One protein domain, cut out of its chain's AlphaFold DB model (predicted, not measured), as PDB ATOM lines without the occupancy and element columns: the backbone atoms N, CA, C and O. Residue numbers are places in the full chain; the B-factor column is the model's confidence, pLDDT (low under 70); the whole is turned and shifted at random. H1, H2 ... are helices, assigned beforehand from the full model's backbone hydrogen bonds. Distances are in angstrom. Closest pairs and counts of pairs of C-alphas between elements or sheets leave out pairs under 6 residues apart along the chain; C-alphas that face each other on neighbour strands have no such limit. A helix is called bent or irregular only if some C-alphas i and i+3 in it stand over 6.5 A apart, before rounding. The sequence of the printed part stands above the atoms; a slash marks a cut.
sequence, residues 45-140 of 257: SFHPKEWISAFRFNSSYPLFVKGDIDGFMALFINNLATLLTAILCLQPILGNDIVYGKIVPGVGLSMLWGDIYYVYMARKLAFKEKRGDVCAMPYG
ATOM      1  N   SER A  45     194.459 226.597 217.352       62.28
ATOM      2  CA  SER A  45     195.702 225.902 217.692       62.28
ATOM      3  C   SER A  45     196.847 226.904 217.771       62.28
ATOM      4  O   SER A  45     197.507 227.259 216.797       62.28
ATOM      5  N   PHE A  46     197.092 227.370 218.988       60.47
ATOM      6  CA  PHE A  46     198.237 228.211 219.285       60.47
ATOM      7  C   PHE A  46     199.530 227.401 219.089       60.47
ATOM      8  O   PHE A  46     199.834 226.511 219.882       60.47
ATOM      9  N   HIS A  47     200.284 227.686 218.022       67.94
ATOM     10  CA  HIS A  47     201.571 227.050 217.725       67.94
ATOM     11  C   HIS A  47     202.731 227.961 218.176       67.94
ATOM     12  O   HIS A  47     203.249 228.752 217.384       67.94
ATOM     13  N   PRO A  48     203.201 227.867 219.437       65.50
ATOM     14  CA  PRO A  48     204.209 228.785 219.977       65.50
ATOM     15  C   PRO A  48     205.554 228.700 219.237       65.50
ATOM     16  O   PRO A  48     206.262 229.697 219.105       65.50
ATOM     17  N   LYS A  49     205.897 227.525 218.695       69.94
ATOM     18  CA  LYS A  49     207.110 227.342 217.882       69.94
ATOM     19  C   LYS A  49     207.032 228.087 216.548       69.94
ATOM     20  O   LYS A  49     208.045 228.620 216.099       69.94
ATOM     21  N   GLU A  50     205.846 228.161 215.944       71.38
ATOM     22  CA  GLU A  50     205.630 228.914 214.706       71.38
ATOM     23  C   GLU A  50     205.753 230.414 214.952       71.38
ATOM     24  O   GLU A  50     206.428 231.088 214.184       71.38
ATOM     25  N   TRP A  51     205.208 230.921 216.061       69.38
ATOM     26  CA  TRP A  51     205.377 232.314 216.496       69.38
ATOM     27  C   TRP A  51     206.850 232.717 216.613       69.38
ATOM     28  O   TRP A  51     207.276 233.719 216.041       69.38
ATOM     29  N   ILE A  52     207.654 231.898 217.291       72.19
ATOM     30  CA  ILE A  52     209.091 232.159 217.458       72.19
ATOM     31  C   ILE A  52     209.821 232.062 216.113       72.19
ATOM     32  O   ILE A  52     210.694 232.875 215.817       72.19
ATOM     33  N   SER A  53     209.456 231.090 215.269       69.19
ATOM     34  CA  SER A  53     210.037 230.964 213.929       69.19
ATOM     35  C   SER A  53     209.648 232.113 213.004       69.19
ATOM     36  O   SER A  53     210.470 232.521 212.184       69.19
ATOM     37  N   ALA A  54     208.445 232.672 213.173       68.62
ATOM     38  CA  ALA A  54     207.974 233.799 212.397       68.62
ATOM     39  C   ALA A  54     208.920 234.972 212.624       68.62
ATOM     40  O   ALA A  54     209.436 235.489 211.650       68.62
ATOM     41  N   PHE A  55     209.282 235.320 213.857       73.56
ATOM     42  CA  PHE A  55     210.206 236.431 214.130       73.56
ATOM     43  C   PHE A  55     211.691 236.163 213.811       73.56
ATOM     44  O   PHE A  55     212.530 237.028 214.061       73.56
ATOM     45  N   ARG A  56     212.065 235.017 213.220       72.38
ATOM     46  CA  ARG A  56     213.456 234.801 212.785       72.38
ATOM     47  C   ARG A  56     213.783 235.645 211.554       72.38
ATOM     48  O   ARG A  56     213.008 235.710 210.598       72.38
ATOM     49  N   PHE A  57     214.975 236.235 211.559       63.81
ATOM     50  CA  PHE A  57     215.530 236.909 210.389       63.81
ATOM     51  C   PHE A  57     215.676 235.918 209.229       63.81
ATOM     52  O   PHE A  57     216.306 234.869 209.369       63.81
ATOM     53  N   ASN A  58     215.087 236.259 208.085       69.50
ATOM     54  CA  ASN A  58     215.207 235.512 206.840       69.50
ATOM     55  C   ASN A  58     215.558 236.501 205.725       69.50
ATOM     56  O   ASN A  58     214.888 237.521 205.578       69.50
ATOM     57  N   SER A  59     216.590 236.196 204.937       65.56
ATOM     58  CA  SER A  59     217.042 237.060 203.841       65.56
ATOM     59  C   SER A  59     215.989 237.247 202.742       65.56
ATOM     60  O   SER A  59     216.045 238.248 202.037       65.56
ATOM     61  N   SER A  60     215.038 236.318 202.587       70.12
ATOM     62  CA  SER A  60     213.932 236.449 201.625       70.12
ATOM     63  C   SER A  60     212.757 237.286 202.144       70.12
ATOM     64  O   SER A  60     211.947 237.730 201.339       70.12
ATOM     65  N   TYR A  61     212.653 237.500 203.463       70.62
ATOM     66  CA  TYR A  61     211.555 238.238 204.107       70.62
ATOM     67  C   TYR A  61     212.122 239.131 205.226       70.62
ATOM     68  O   TYR A  61     212.069 238.744 206.409       70.62
ATOM     69  N   PRO A  62     212.719 240.288 204.875       73.06
ATOM     70  CA  PRO A  62     213.278 241.198 205.865       73.06
ATOM     71  C   PRO A  62     212.195 241.626 206.861       73.06
ATOM     72  O   PRO A  62     211.024 241.757 206.516       73.06
ATOM     73  N   LEU A  63     212.580 241.804 208.125       71.81
ATOM     74  CA  LEU A  63     211.659 242.262 209.173       71.81
ATOM     75  C   LEU A  63     211.309 243.747 209.046       71.81
ATOM     76  O   LEU A  63     210.344 244.190 209.657       71.81
ATOM     77  N   PHE A  64     212.117 244.499 208.307       76.56
ATOM     78  CA  PHE A  64     212.005 245.940 208.202       76.56
ATOM     79  C   PHE A  64     212.547 246.400 206.855       76.56
ATOM     80  O   PHE A  64     213.667 246.042 206.474       76.56
ATOM     81  N   VAL A  65     211.759 247.198 206.148       81.00
ATOM     82  CA  VAL A  65     212.119 247.848 204.890       81.00
ATOM     83  C   VAL A  65     212.066 249.360 205.094       81.00
ATOM     84  O   VAL A  65     211.312 249.872 205.912       81.00
ATOM     85  N   LYS A  66     212.871 250.117 204.339       77.75
ATOM     86  CA  LYS A  66     212.938 251.585 204.475       77.75
ATOM     87  C   LYS A  66     211.577 252.277 204.300       77.75
ATOM     88  O   LYS A  66     211.332 253.264 204.981       77.75
ATOM     89  N   GLY A  67     210.701 251.741 203.445       79.44
ATOM     90  CA  GLY A  67     209.347 252.268 203.234       79.44
ATOM     91  C   GLY A  67     208.383 252.041 204.406       79.44
ATOM     92  O   GLY A  67     207.370 252.731 204.493       79.44
ATOM     93  N   ASP A  68     208.705 251.135 205.338       84.69
ATOM     94  CA  ASP A  68     207.866 250.888 206.518       84.69
ATOM     95  C   ASP A  68     207.876 252.091 207.471       84.69
ATOM     96  O   ASP A  68     206.897 252.316 208.176       84.69
ATOM     97  N   ILE A  69     208.942 252.905 207.462       84.00
ATOM     98  CA  ILE A  69     209.040 254.131 208.272       84.00
ATOM     99  C   ILE A  69     208.005 255.158 207.822       84.00
ATOM    100  O   ILE A  69     207.314 255.733 208.661       84.00
ATOM    101  N   ASP A  70     207.885 255.375 206.513       84.50
ATOM    102  CA  ASP A  70     206.961 256.365 205.963       84.50
ATOM    103  C   ASP A  70     205.509 255.945 206.227       84.50
ATOM    104  O   ASP A  70     204.697 256.751 206.689       84.50
ATOM    105  N   GLY A  71     205.199 254.659 206.021       83.56
ATOM    106  CA  GLY A  71     203.888 254.088 206.338       83.56
ATOM    107  C   GLY A  71     203.563 254.139 207.834       83.56
ATOM    108  O   GLY A  71     202.452 254.519 208.215       83.56
ATOM    109  N   PHE A  72     204.539 253.818 208.688       86.19
ATOM    110  CA  PHE A  72     204.397 253.892 210.140       86.19
ATOM    111  C   PHE A  72     204.153 255.325 210.612       86.19
ATOM    112  O   PHE A  72     203.207 255.558 211.356       86.19
ATOM    113  N   MET A  73     204.956 256.296 210.165       87.81
ATOM    114  CA  MET A  73     204.814 257.695 210.580       87.81
ATOM    115  C   MET A  73     203.487 258.291 210.118       87.81
ATOM    116  O   MET A  73     202.820 258.972 210.900       87.81
ATOM    117  N   ALA A  74     203.061 257.992 208.887       85.56
ATOM    118  CA  ALA A  74     201.766 258.427 208.380       85.56
ATOM    119  C   ALA A  74     200.610 257.891 209.240       85.56
ATOM    120  O   ALA A  74     199.741 258.664 209.656       85.56
ATOM    121  N   LEU A  75     200.610 256.590 209.568       84.81
ATOM    122  CA  LEU A  75     199.542 256.025 210.395       84.81
ATOM    123  C   LEU A  75     199.645 256.454 211.865       84.81
ATOM    124  O   LEU A  75     198.623 256.698 212.503       84.81
ATOM    125  N   PHE A  76     200.854 256.586 212.405       87.81
ATOM    126  CA  PHE A  76     201.082 257.030 213.776       87.81
ATOM    127  C   PHE A  76     200.512 258.430 214.000       87.81
ATOM    128  O   PHE A  76     199.741 258.627 214.937       87.81
ATOM    129  N   ILE A  77     200.812 259.380 213.107       88.81
ATOM    130  CA  ILE A  77     200.271 260.745 213.176       88.81
ATOM    131  C   ILE A  77     198.744 260.725 213.043       88.81
ATOM    132  O   ILE A  77     198.060 261.399 213.813       88.81
ATOM    133  N   ASN A  78     198.196 259.914 212.133       86.75
ATOM    134  CA  ASN A  78     196.747 259.785 211.954       86.75
ATOM    135  C   ASN A  78     196.039 259.251 213.214       86.75
ATOM    136  O   ASN A  78     195.025 259.800 213.658       86.75
ATOM    137  N   ASN A  79     196.579 258.191 213.816       90.88
ATOM    138  CA  ASN A  79     196.032 257.601 215.035       90.88
ATOM    139  C   ASN A  79     196.207 258.528 216.241       90.88
ATOM    140  O   ASN A  79     195.298 258.625 217.061       90.88
ATOM    141  N   LEU A  80     197.338 259.231 216.335       90.31
ATOM    142  CA  LEU A  80     197.591 260.203 217.393       90.31
ATOM    143  C   LEU A  80     196.610 261.375 217.309       90.31
ATOM    144  O   LEU A  80     196.002 261.723 218.317       90.31
ATOM    145  N   ALA A  81     196.405 261.943 216.117       89.25
ATOM    146  CA  ALA A  81     195.419 262.996 215.898       89.25
ATOM    147  C   ALA A  81     194.009 262.518 216.273       89.25
ATOM    148  O   ALA A  81     193.320 263.179 217.045       89.25
ATOM    149  N   THR A  82     193.616 261.323 215.817       88.94
ATOM    150  CA  THR A  82     192.313 260.725 216.155       88.94
ATOM    151  C   THR A  82     192.150 260.522 217.663       88.94
ATOM    152  O   THR A  82     191.104 260.851 218.221       88.94
ATOM    153  N   LEU A  83     193.180 260.011 218.344       91.38
ATOM    154  CA  LEU A  83     193.168 259.804 219.790       91.38
ATOM    155  C   LEU A  83     193.050 261.131 220.547       91.38
ATOM    156  O   LEU A  83     192.254 261.225 221.476       91.38
ATOM    157  N   LEU A  84     193.799 262.159 220.144       91.31
ATOM    158  CA  LEU A  84     193.727 263.490 220.750       91.31
ATOM    159  C   LEU A  84     192.336 264.104 220.581       91.31
ATOM    160  O   LEU A  84     191.766 264.580 221.561       91.31
ATOM    161  N   THR A  85     191.747 264.029 219.388       89.75
ATOM    162  CA  THR A  85     190.381 264.517 219.161       89.75
ATOM    163  C   THR A  85     189.369 263.745 220.009       89.75
ATOM    164  O   THR A  85     188.512 264.354 220.647       89.75
ATOM    165  N   ALA A  86     189.496 262.419 220.107       89.81
ATOM    166  CA  ALA A  86     188.633 261.612 220.967       89.81
ATOM    167  C   ALA A  86     188.767 261.994 222.453       89.81
ATOM    168  O   ALA A  86     187.755 262.095 223.146       89.81
ATOM    169  N   ILE A  87     189.987 262.257 222.939       92.19
ATOM    170  CA  ILE A  87     190.235 262.748 224.304       92.19
ATOM    171  C   ILE A  87     189.527 264.087 224.522       92.19
ATOM    172  O   ILE A  87     188.791 264.215 225.497       92.19
ATOM    173  N   LEU A  88     189.677 265.047 223.604       91.44
ATOM    174  CA  LEU A  88     189.035 266.363 223.709       91.44
ATOM    175  C   LEU A  88     187.503 266.259 223.749       91.44
ATOM    176  O   LEU A  88     186.857 266.992 224.496       91.44
ATOM    177  N   CYS A  89     186.914 265.325 222.997       89.56
ATOM    178  CA  CYS A  89     185.474 265.070 223.048       89.56
ATOM    179  C   CYS A  89     185.031 264.377 224.347       89.56
ATOM    180  O   CYS A  89     183.935 264.641 224.838       89.56
ATOM    181  N   LEU A  90     185.854 263.487 224.908       91.19
ATOM    182  CA  LEU A  90     185.506 262.679 226.081       91.19
ATOM    183  C   LEU A  90     185.776 263.378 227.418       91.19
ATOM    184  O   LEU A  90     185.034 263.142 228.369       91.19
ATOM    185  N   GLN A  91     186.793 264.237 227.507       90.62
ATOM    186  CA  GLN A  91     187.152 264.983 228.719       90.62
ATOM    187  C   GLN A  91     185.978 265.718 229.389       90.62
ATOM    188  O   GLN A  91     185.799 265.526 230.595       90.62
ATOM    189  N   PRO A  92     185.155 266.517 228.677       87.69
ATOM    190  CA  PRO A  92     184.043 267.230 229.310       87.69
ATOM    191  C   PRO A  92     182.934 266.295 229.807       87.69
ATOM    192  O   PRO A  92     182.140 266.690 230.654       87.69
ATOM    193  N   ILE A  93     182.881 265.065 229.291       88.38
ATOM    194  CA  ILE A  93     181.836 264.092 229.602       88.38
ATOM    195  C   ILE A  93     182.302 263.195 230.745       88.38
ATOM    196  O   ILE A  93     181.704 263.224 231.811       88.38
ATOM    197  N   LEU A  94     183.386 262.437 230.548       88.81
ATOM    198  CA  LEU A  94     183.862 261.372 231.442       88.81
ATOM    199  C   LEU A  94     184.876 261.836 232.499       88.81
ATOM    200  O   LEU A  94     185.155 261.088 233.432       88.81
ATOM    201  N   GLY A  95     185.432 263.043 232.368       89.75
ATOM    202  CA  GLY A  95     186.463 263.554 233.272       89.75
ATOM    203  C   GLY A  95     187.868 263.009 232.987       89.75
ATOM    204  O   GLY A  95     188.063 261.991 232.319       89.75
ATOM    205  N   ASN A  96     188.882 263.712 233.498       90.38
ATOM    206  CA  ASN A  96     190.290 263.415 233.210       90.38
ATOM    207  C   ASN A  96     190.752 262.066 233.776       90.38
ATOM    208  O   ASN A  96     191.532 261.373 233.123       90.38
ATOM    209  N   ASP A  97     190.247 261.675 234.948       89.81
ATOM    210  CA  ASP A  97     190.691 260.460 235.636       89.81
ATOM    211  C   ASP A  97     190.339 259.192 234.850       89.81
ATOM    212  O   ASP A  97     191.161 258.285 234.711       89.81
ATOM    213  N   ILE A  98     189.140 259.136 234.259       90.19
ATOM    214  CA  ILE A  98     188.719 258.003 233.427       90.19
ATOM    215  C   ILE A  98     189.457 258.027 232.086       90.19
ATOM    216  O   ILE A  98     189.965 256.996 231.640       90.19
ATOM    217  N   VAL A  99     189.551 259.195 231.446       91.31
ATOM    218  CA  VAL A  99     190.136 259.313 230.105       91.31
ATOM    219  C   VAL A  99     191.627 258.973 230.120       91.31
ATOM    220  O   VAL A  99     192.048 258.052 229.419       91.31
ATOM    221  N   TYR A 100     192.429 259.643 230.950       91.81
ATOM    222  CA  TYR A 100     193.872 259.396 231.003       91.81
ATOM    223  C   TYR A 100     194.239 258.155 231.816       91.81
ATOM    224  O   TYR A 100     195.220 257.493 231.490       91.81
ATOM    225  N   GLY A 101     193.460 257.811 232.845       91.06
ATOM    226  CA  GLY A 101     193.752 256.664 233.703       91.06
ATOM    227  C   GLY A 101     193.336 255.317 233.112       91.06
ATOM    228  O   GLY A 101     193.977 254.309 233.401       91.06
ATOM    229  N   LYS A 102     192.280 255.271 232.285       90.44
ATOM    230  CA  LYS A 102     191.717 254.010 231.765       90.44
ATOM    231  C   LYS A 102     191.709 253.945 230.237       90.44
ATOM    232  O   LYS A 102     192.157 252.947 229.676       90.44
ATOM    233  N   ILE A 103     191.223 254.986 229.555       90.94
ATOM    234  CA  ILE A 103     191.006 254.945 228.097       90.94
ATOM    235  C   ILE A 103     192.331 255.002 227.334       90.94
ATOM    236  O   ILE A 103     192.621 254.095 226.561       90.94
ATOM    237  N   VAL A 104     193.153 256.027 227.570       92.06
ATOM    238  CA  VAL A 104     194.442 256.215 226.880       92.06
ATOM    239  C   VAL A 104     195.378 255.003 227.017       92.06
ATOM    240  O   VAL A 104     195.818 254.492 225.983       92.06
ATOM    241  N   PRO A 105     195.669 254.484 228.231       92.38
ATOM    242  CA  PRO A 105     196.523 253.305 228.367       92.38
ATOM    243  C   PRO A 105     195.887 252.052 227.752       92.38
ATOM    244  O   PRO A 105     196.600 251.233 227.174       92.38
ATOM    245  N   GLY A 106     194.556 251.915 227.816       91.50
ATOM    246  CA  GLY A 106     193.834 250.809 227.187       91.50
ATOM    247  C   GLY A 106     193.957 250.814 225.662       91.50
ATOM    248  O   GLY A 106     194.270 249.783 225.065       91.50
ATOM    249  N   VAL A 107     193.782 251.980 225.032       91.19
ATOM    250  CA  VAL A 107     193.969 252.148 223.583       91.19
ATOM    251  C   VAL A 107     195.415 251.840 223.203       91.19
ATOM    252  O   VAL A 107     195.634 251.014 222.320       91.19
ATOM    253  N   GLY A 108     196.397 252.405 223.911       90.81
ATOM    254  CA  GLY A 108     197.814 252.144 223.646       90.81
ATOM    255  C   GLY A 108     198.170 250.656 223.708       90.81
ATOM    256  O   GLY A 108     198.779 250.126 222.779       90.81
ATOM    257  N   LEU A 109     197.725 249.949 224.752       92.25
ATOM    258  CA  LEU A 109     197.968 248.511 224.889       92.25
ATOM    259  C   LEU A 109     197.274 247.698 223.783       92.25
ATOM    260  O   LEU A 109     197.862 246.754 223.255       92.25
ATOM    261  N   SER A 110     196.047 248.075 223.407       90.56
ATOM    262  CA  SER A 110     195.309 247.407 222.329       90.56
ATOM    263  C   SER A 110     195.990 247.563 220.969       90.56
ATOM    264  O   SER A 110     196.064 246.595 220.214       90.56
ATOM    265  N   MET A 111     196.551 248.745 220.691       89.88
ATOM    266  CA  MET A 111     197.280 249.011 219.454       89.88
ATOM    267  C   MET A 111     198.568 248.197 219.393       89.88
ATOM    268  O   MET A 111     198.779 247.483 218.419       89.88
ATOM    269  N   LEU A 112     199.359 248.200 220.473       89.81
ATOM    270  CA  LEU A 112     200.579 247.391 220.558       89.81
ATOM    271  C   LEU A 112     200.297 245.904 220.314       89.81
ATOM    272  O   LEU A 112     201.005 245.249 219.550       89.81
ATOM    273  N   TRP A 113     199.251 245.362 220.943       91.12
ATOM    274  CA  TRP A 113     198.884 243.960 220.756       91.12
ATOM    275  C   TRP A 113     198.376 243.674 219.335       91.12
ATOM    276  O   TRP A 113     198.711 242.640 218.751       91.12
ATOM    277  N   GLY A 114     197.595 244.596 218.765       89.31
ATOM    278  CA  GLY A 114     197.092 244.518 217.394       89.31
ATOM    279  C   GLY A 114     198.213 244.519 216.356       89.31
ATOM    280  O   GLY A 114     198.218 243.672 215.466       89.31
ATOM    281  N   ASP A 115     199.201 245.400 216.514       89.38
ATOM    282  CA  ASP A 115     200.365 245.487 215.629       89.38
ATOM    283  C   ASP A 115     201.204 244.207 215.664       89.38
ATOM    284  O   ASP A 115     201.542 243.655 214.616       89.38
ATOM    285  N   ILE A 116     201.479 243.666 216.857       88.12
ATOM    286  CA  ILE A 116     202.200 242.390 217.002       88.12
ATOM    287  C   ILE A 116     201.443 241.264 216.283       88.12
ATOM    288  O   ILE A 116     202.048 240.453 215.572       88.12
ATOM    289  N   TYR A 117     200.117 241.222 216.434       87.88
ATOM    290  CA  TYR A 117     199.282 240.219 215.785       87.88
ATOM    291  C   TYR A 117     199.270 240.365 214.254       87.88
ATOM    292  O   TYR A 117     199.387 239.368 213.537       87.88
ATOM    293  N   TYR A 118     199.184 241.588 213.732       87.94
ATOM    294  CA  TYR A 118     199.221 241.855 212.293       87.94
ATOM    295  C   TYR A 118     200.581 241.551 211.668       87.94
ATOM    296  O   TYR A 118     200.625 240.944 210.598       87.94
ATOM    297  N   VAL A 119     201.684 241.858 212.355       86.81
ATOM    298  CA  VAL A 119     203.028 241.443 211.929       86.81
ATOM    299  C   VAL A 119     203.126 239.919 211.868       86.81
ATOM    300  O   VAL A 119     203.614 239.371 210.878       86.81
ATOM    301  N   TYR A 120     202.614 239.210 212.878       85.06
ATOM    302  CA  TYR A 120     202.573 237.747 212.862       85.06
ATOM    303  C   TYR A 120     201.771 237.207 211.665       85.06
ATOM    304  O   TYR A 120     202.261 236.339 210.940       85.06
ATOM    305  N   MET A 121     200.577 237.750 211.412       84.81
ATOM    306  CA  MET A 121     199.720 237.339 210.296       84.81
ATOM    307  C   MET A 121     200.356 237.614 208.930       84.81
ATOM    308  O   MET A 121     200.343 236.739 208.062       84.81
ATOM    309  N   ALA A 122     200.967 238.788 208.752       85.62
ATOM    310  CA  ALA A 122     201.690 239.143 207.534       85.62
ATOM    311  C   ALA A 122     202.838 238.162 207.268       85.62
ATOM    312  O   ALA A 122     202.999 237.668 206.152       85.62
ATOM    313  N   ARG A 123     203.593 237.791 208.306       81.88
ATOM    314  CA  ARG A 123     204.706 236.842 208.172       81.88
ATOM    315  C   ARG A 123     204.228 235.422 207.908       81.88
ATOM    316  O   ARG A 123     204.771 234.762 207.024       81.88
ATOM    317  N   LYS A 124     203.186 234.962 208.601       82.75
ATOM    318  CA  LYS A 124     202.557 233.662 208.326       82.75
ATOM    319  C   LYS A 124     202.120 233.569 206.859       82.75
ATOM    320  O   LYS A 124     202.376 232.555 206.208       82.75
ATOM    321  N   LEU A 125     201.527 234.637 206.320       83.12
ATOM    322  CA  LEU A 125     201.127 234.709 204.916       83.12
ATOM    323  C   LEU A 125     202.333 234.721 203.963       83.12
ATOM    324  O   LEU A 125     202.335 233.972 202.989       83.12
ATOM    325  N   ALA A 126     203.377 235.495 204.270       82.56
ATOM    326  CA  ALA A 126     204.608 235.548 203.476       82.56
ATOM    327  C   ALA A 126     205.278 234.168 203.343       82.56
ATOM    328  O   ALA A 126     205.686 233.781 202.248       82.56
ATOM    329  N   PHE A 127     205.325 233.385 204.429       79.62
ATOM    330  CA  PHE A 127     205.863 232.020 204.407       79.62
ATOM    331  C   PHE A 127     204.979 231.035 203.630       79.62
ATOM    332  O   PHE A 127     205.511 230.166 202.937       79.62
ATOM    333  N   LYS A 128     203.649 231.170 203.720       80.12
ATOM    334  CA  LYS A 128     202.690 230.312 203.007       80.12
ATOM    335  C   LYS A 128     202.734 230.539 201.493       80.12
ATOM    336  O   LYS A 128     202.803 229.577 200.735       80.12
ATOM    337  N   GLU A 129     202.742 231.800 201.070       81.12
ATOM    338  CA  GLU A 129     202.714 232.205 199.655       81.12
ATOM    339  C   GLU A 129     204.113 232.295 199.024       81.12
ATOM    340  O   GLU A 129     204.240 232.461 197.813       81.12
ATOM    341  N   LYS A 130     205.172 232.182 199.835       80.94
ATOM    342  CA  LYS A 130     206.575 232.374 199.440       80.94
ATOM    343  C   LYS A 130     206.825 233.721 198.737       80.94
ATOM    344  O   LYS A 130     207.545 233.790 197.741       80.94
ATOM    345  N   ARG A 131     206.198 234.785 199.248       76.69
ATOM    346  CA  ARG A 131     206.137 236.123 198.636       76.69
ATOM    347  C   ARG A 131     206.732 237.198 199.541       76.69
ATOM    348  O   ARG A 131     206.365 237.290 200.709       76.69
ATOM    349  N   GLY A 132     207.674 237.972 199.001       73.88
ATOM    350  CA  GLY A 132     208.402 239.028 199.721       73.88
ATOM    351  C   GLY A 132     207.692 240.384 199.767       73.88
ATOM    352  O   GLY A 132     208.174 241.291 200.432       73.88
ATOM    353  N   ASP A 133     206.557 240.525 199.079       77.19
ATOM    354  CA  ASP A 133     205.784 241.765 198.931       77.19
ATOM    355  C   ASP A 133     204.597 241.865 199.907       77.19
ATOM    356  O   ASP A 133     203.637 242.597 199.675       77.19
ATOM    357  N   VAL A 134     204.643 241.112 201.009       78.44
ATOM    358  CA  VAL A 134     203.603 241.145 202.041       78.44
ATOM    359  C   VAL A 134     203.943 242.217 203.071       78.44
ATOM    360  O   VAL A 134     204.946 242.121 203.773       78.44
ATOM    361  N   CYS A 135     203.070 243.214 203.189       80.00
ATOM    362  CA  CYS A 135     203.175 244.283 204.175       80.00
ATOM    363  C   CYS A 135     202.141 244.070 205.290       80.00
ATOM    364  O   CYS A 135     200.986 243.727 205.022       80.00
ATOM    365  N   ALA A 136     202.553 244.268 206.544       82.62
ATOM    366  CA  ALA A 136     201.620 244.343 207.658       82.62
ATOM    367  C   ALA A 136     200.934 245.711 207.628       82.62
ATOM    368  O   ALA A 136     201.596 246.746 207.658       82.62
ATOM    369  N   MET A 137     199.603 245.722 207.581       81.69
ATOM    370  CA  MET A 137     198.860 246.958 207.807       81.69
ATOM    371  C   MET A 137     199.030 247.340 209.280       81.69
ATOM    372  O   MET A 137     198.821 246.466 210.120       81.69
ATOM    373  N   PRO A 138     199.398 248.583 209.624       82.62
ATOM    374  CA  PRO A 138     199.510 248.963 211.020       82.62
ATOM    375  C   PRO A 138     198.111 249.120 211.633       82.62
ATOM    376  O   PRO A 138     197.147 249.508 210.962       82.62
ATOM    377  N   TYR A 139     197.975 248.745 212.899       83.94
ATOM    378  CA  TYR A 139     196.722 248.778 213.630       83.94
ATOM    379  C   TYR A 139     196.355 250.228 213.956       83.94
ATOM    380  O   TYR A 139     197.175 251.028 214.408       83.94
ATOM    381  N   GLY A 140     195.101 250.586 213.699       83.31
ATOM    382  CA  GLY A 140     194.630 251.955 213.840       83.31
ATOM    383  C   GLY A 140     193.266 252.057 214.487       83.31
ATOM    384  O   GLY A 140     192.516 251.084 214.589       83.31
TER     385      GLY A 140
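What this domain is: This is residues 45 to 140 of the 257 residues of the protein "Hypothetical protein" of Rotaria sp. Silwood2 (UniProt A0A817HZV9). A long helical hairpin, H2 and H3, opens as a narrow V from its tight turn; short H1 stands across H3 near the open end, and residues 130 to 140 fold back between the arms. The 96 printed residues hold three named helices, H1, H2, H3, all helix in class. The whole is loose, radius of gyration of the C-alphas 17.0 A, and flat, spanning 51 by 32 by 17 A.

Where its parts are: H1, residues 48 to 54, begins at C-alpha 48 (204.209, 228.785, 219.977). H2, residues 66 to 94, is 40.8 A long, with a kink of 28 degrees near residue 88. H3, residues 96 to 129, is 47.5 A long and ends at C-alpha 129 (202.714, 232.205, 199.655). H2 and H3 are irregular, but only just: C-alphas 89 and 92 are 6.8 A apart, C-alphas 101 and 104 6.9 A.

How they stand to each other: H1 touches H3, residues 120 to 124 alone, about perpendicular at 74 degrees; the closest C-alphas, of Ala 54 and Arg 123, are 6.1 A apart. H1 and H2 are apart. H2, with residues 87 to 91 alone, and H3, with residue 99 alone, only just touch, with 3 pairs of C-alphas within 8 A; the closest, of Gln 91 and Val 99, are 6.6 A apart. This hairpin has a shallow tilt of 29 degrees, opposite ways. Every O i to N i+4 pair is within hydrogen-bond range in H1, 22 of 25 in H2 and 28 of 30 in H3.

The domain as a whole: The C-alphas farthest apart, of Ser 59 and Pro 92, are 51.5 A apart. The printed part has no cut; the link H1 to H2 is long. Of the model's printed residues, 45 to 49, 51, 53 to 54 and 57 to 59 have pLDDT under 70.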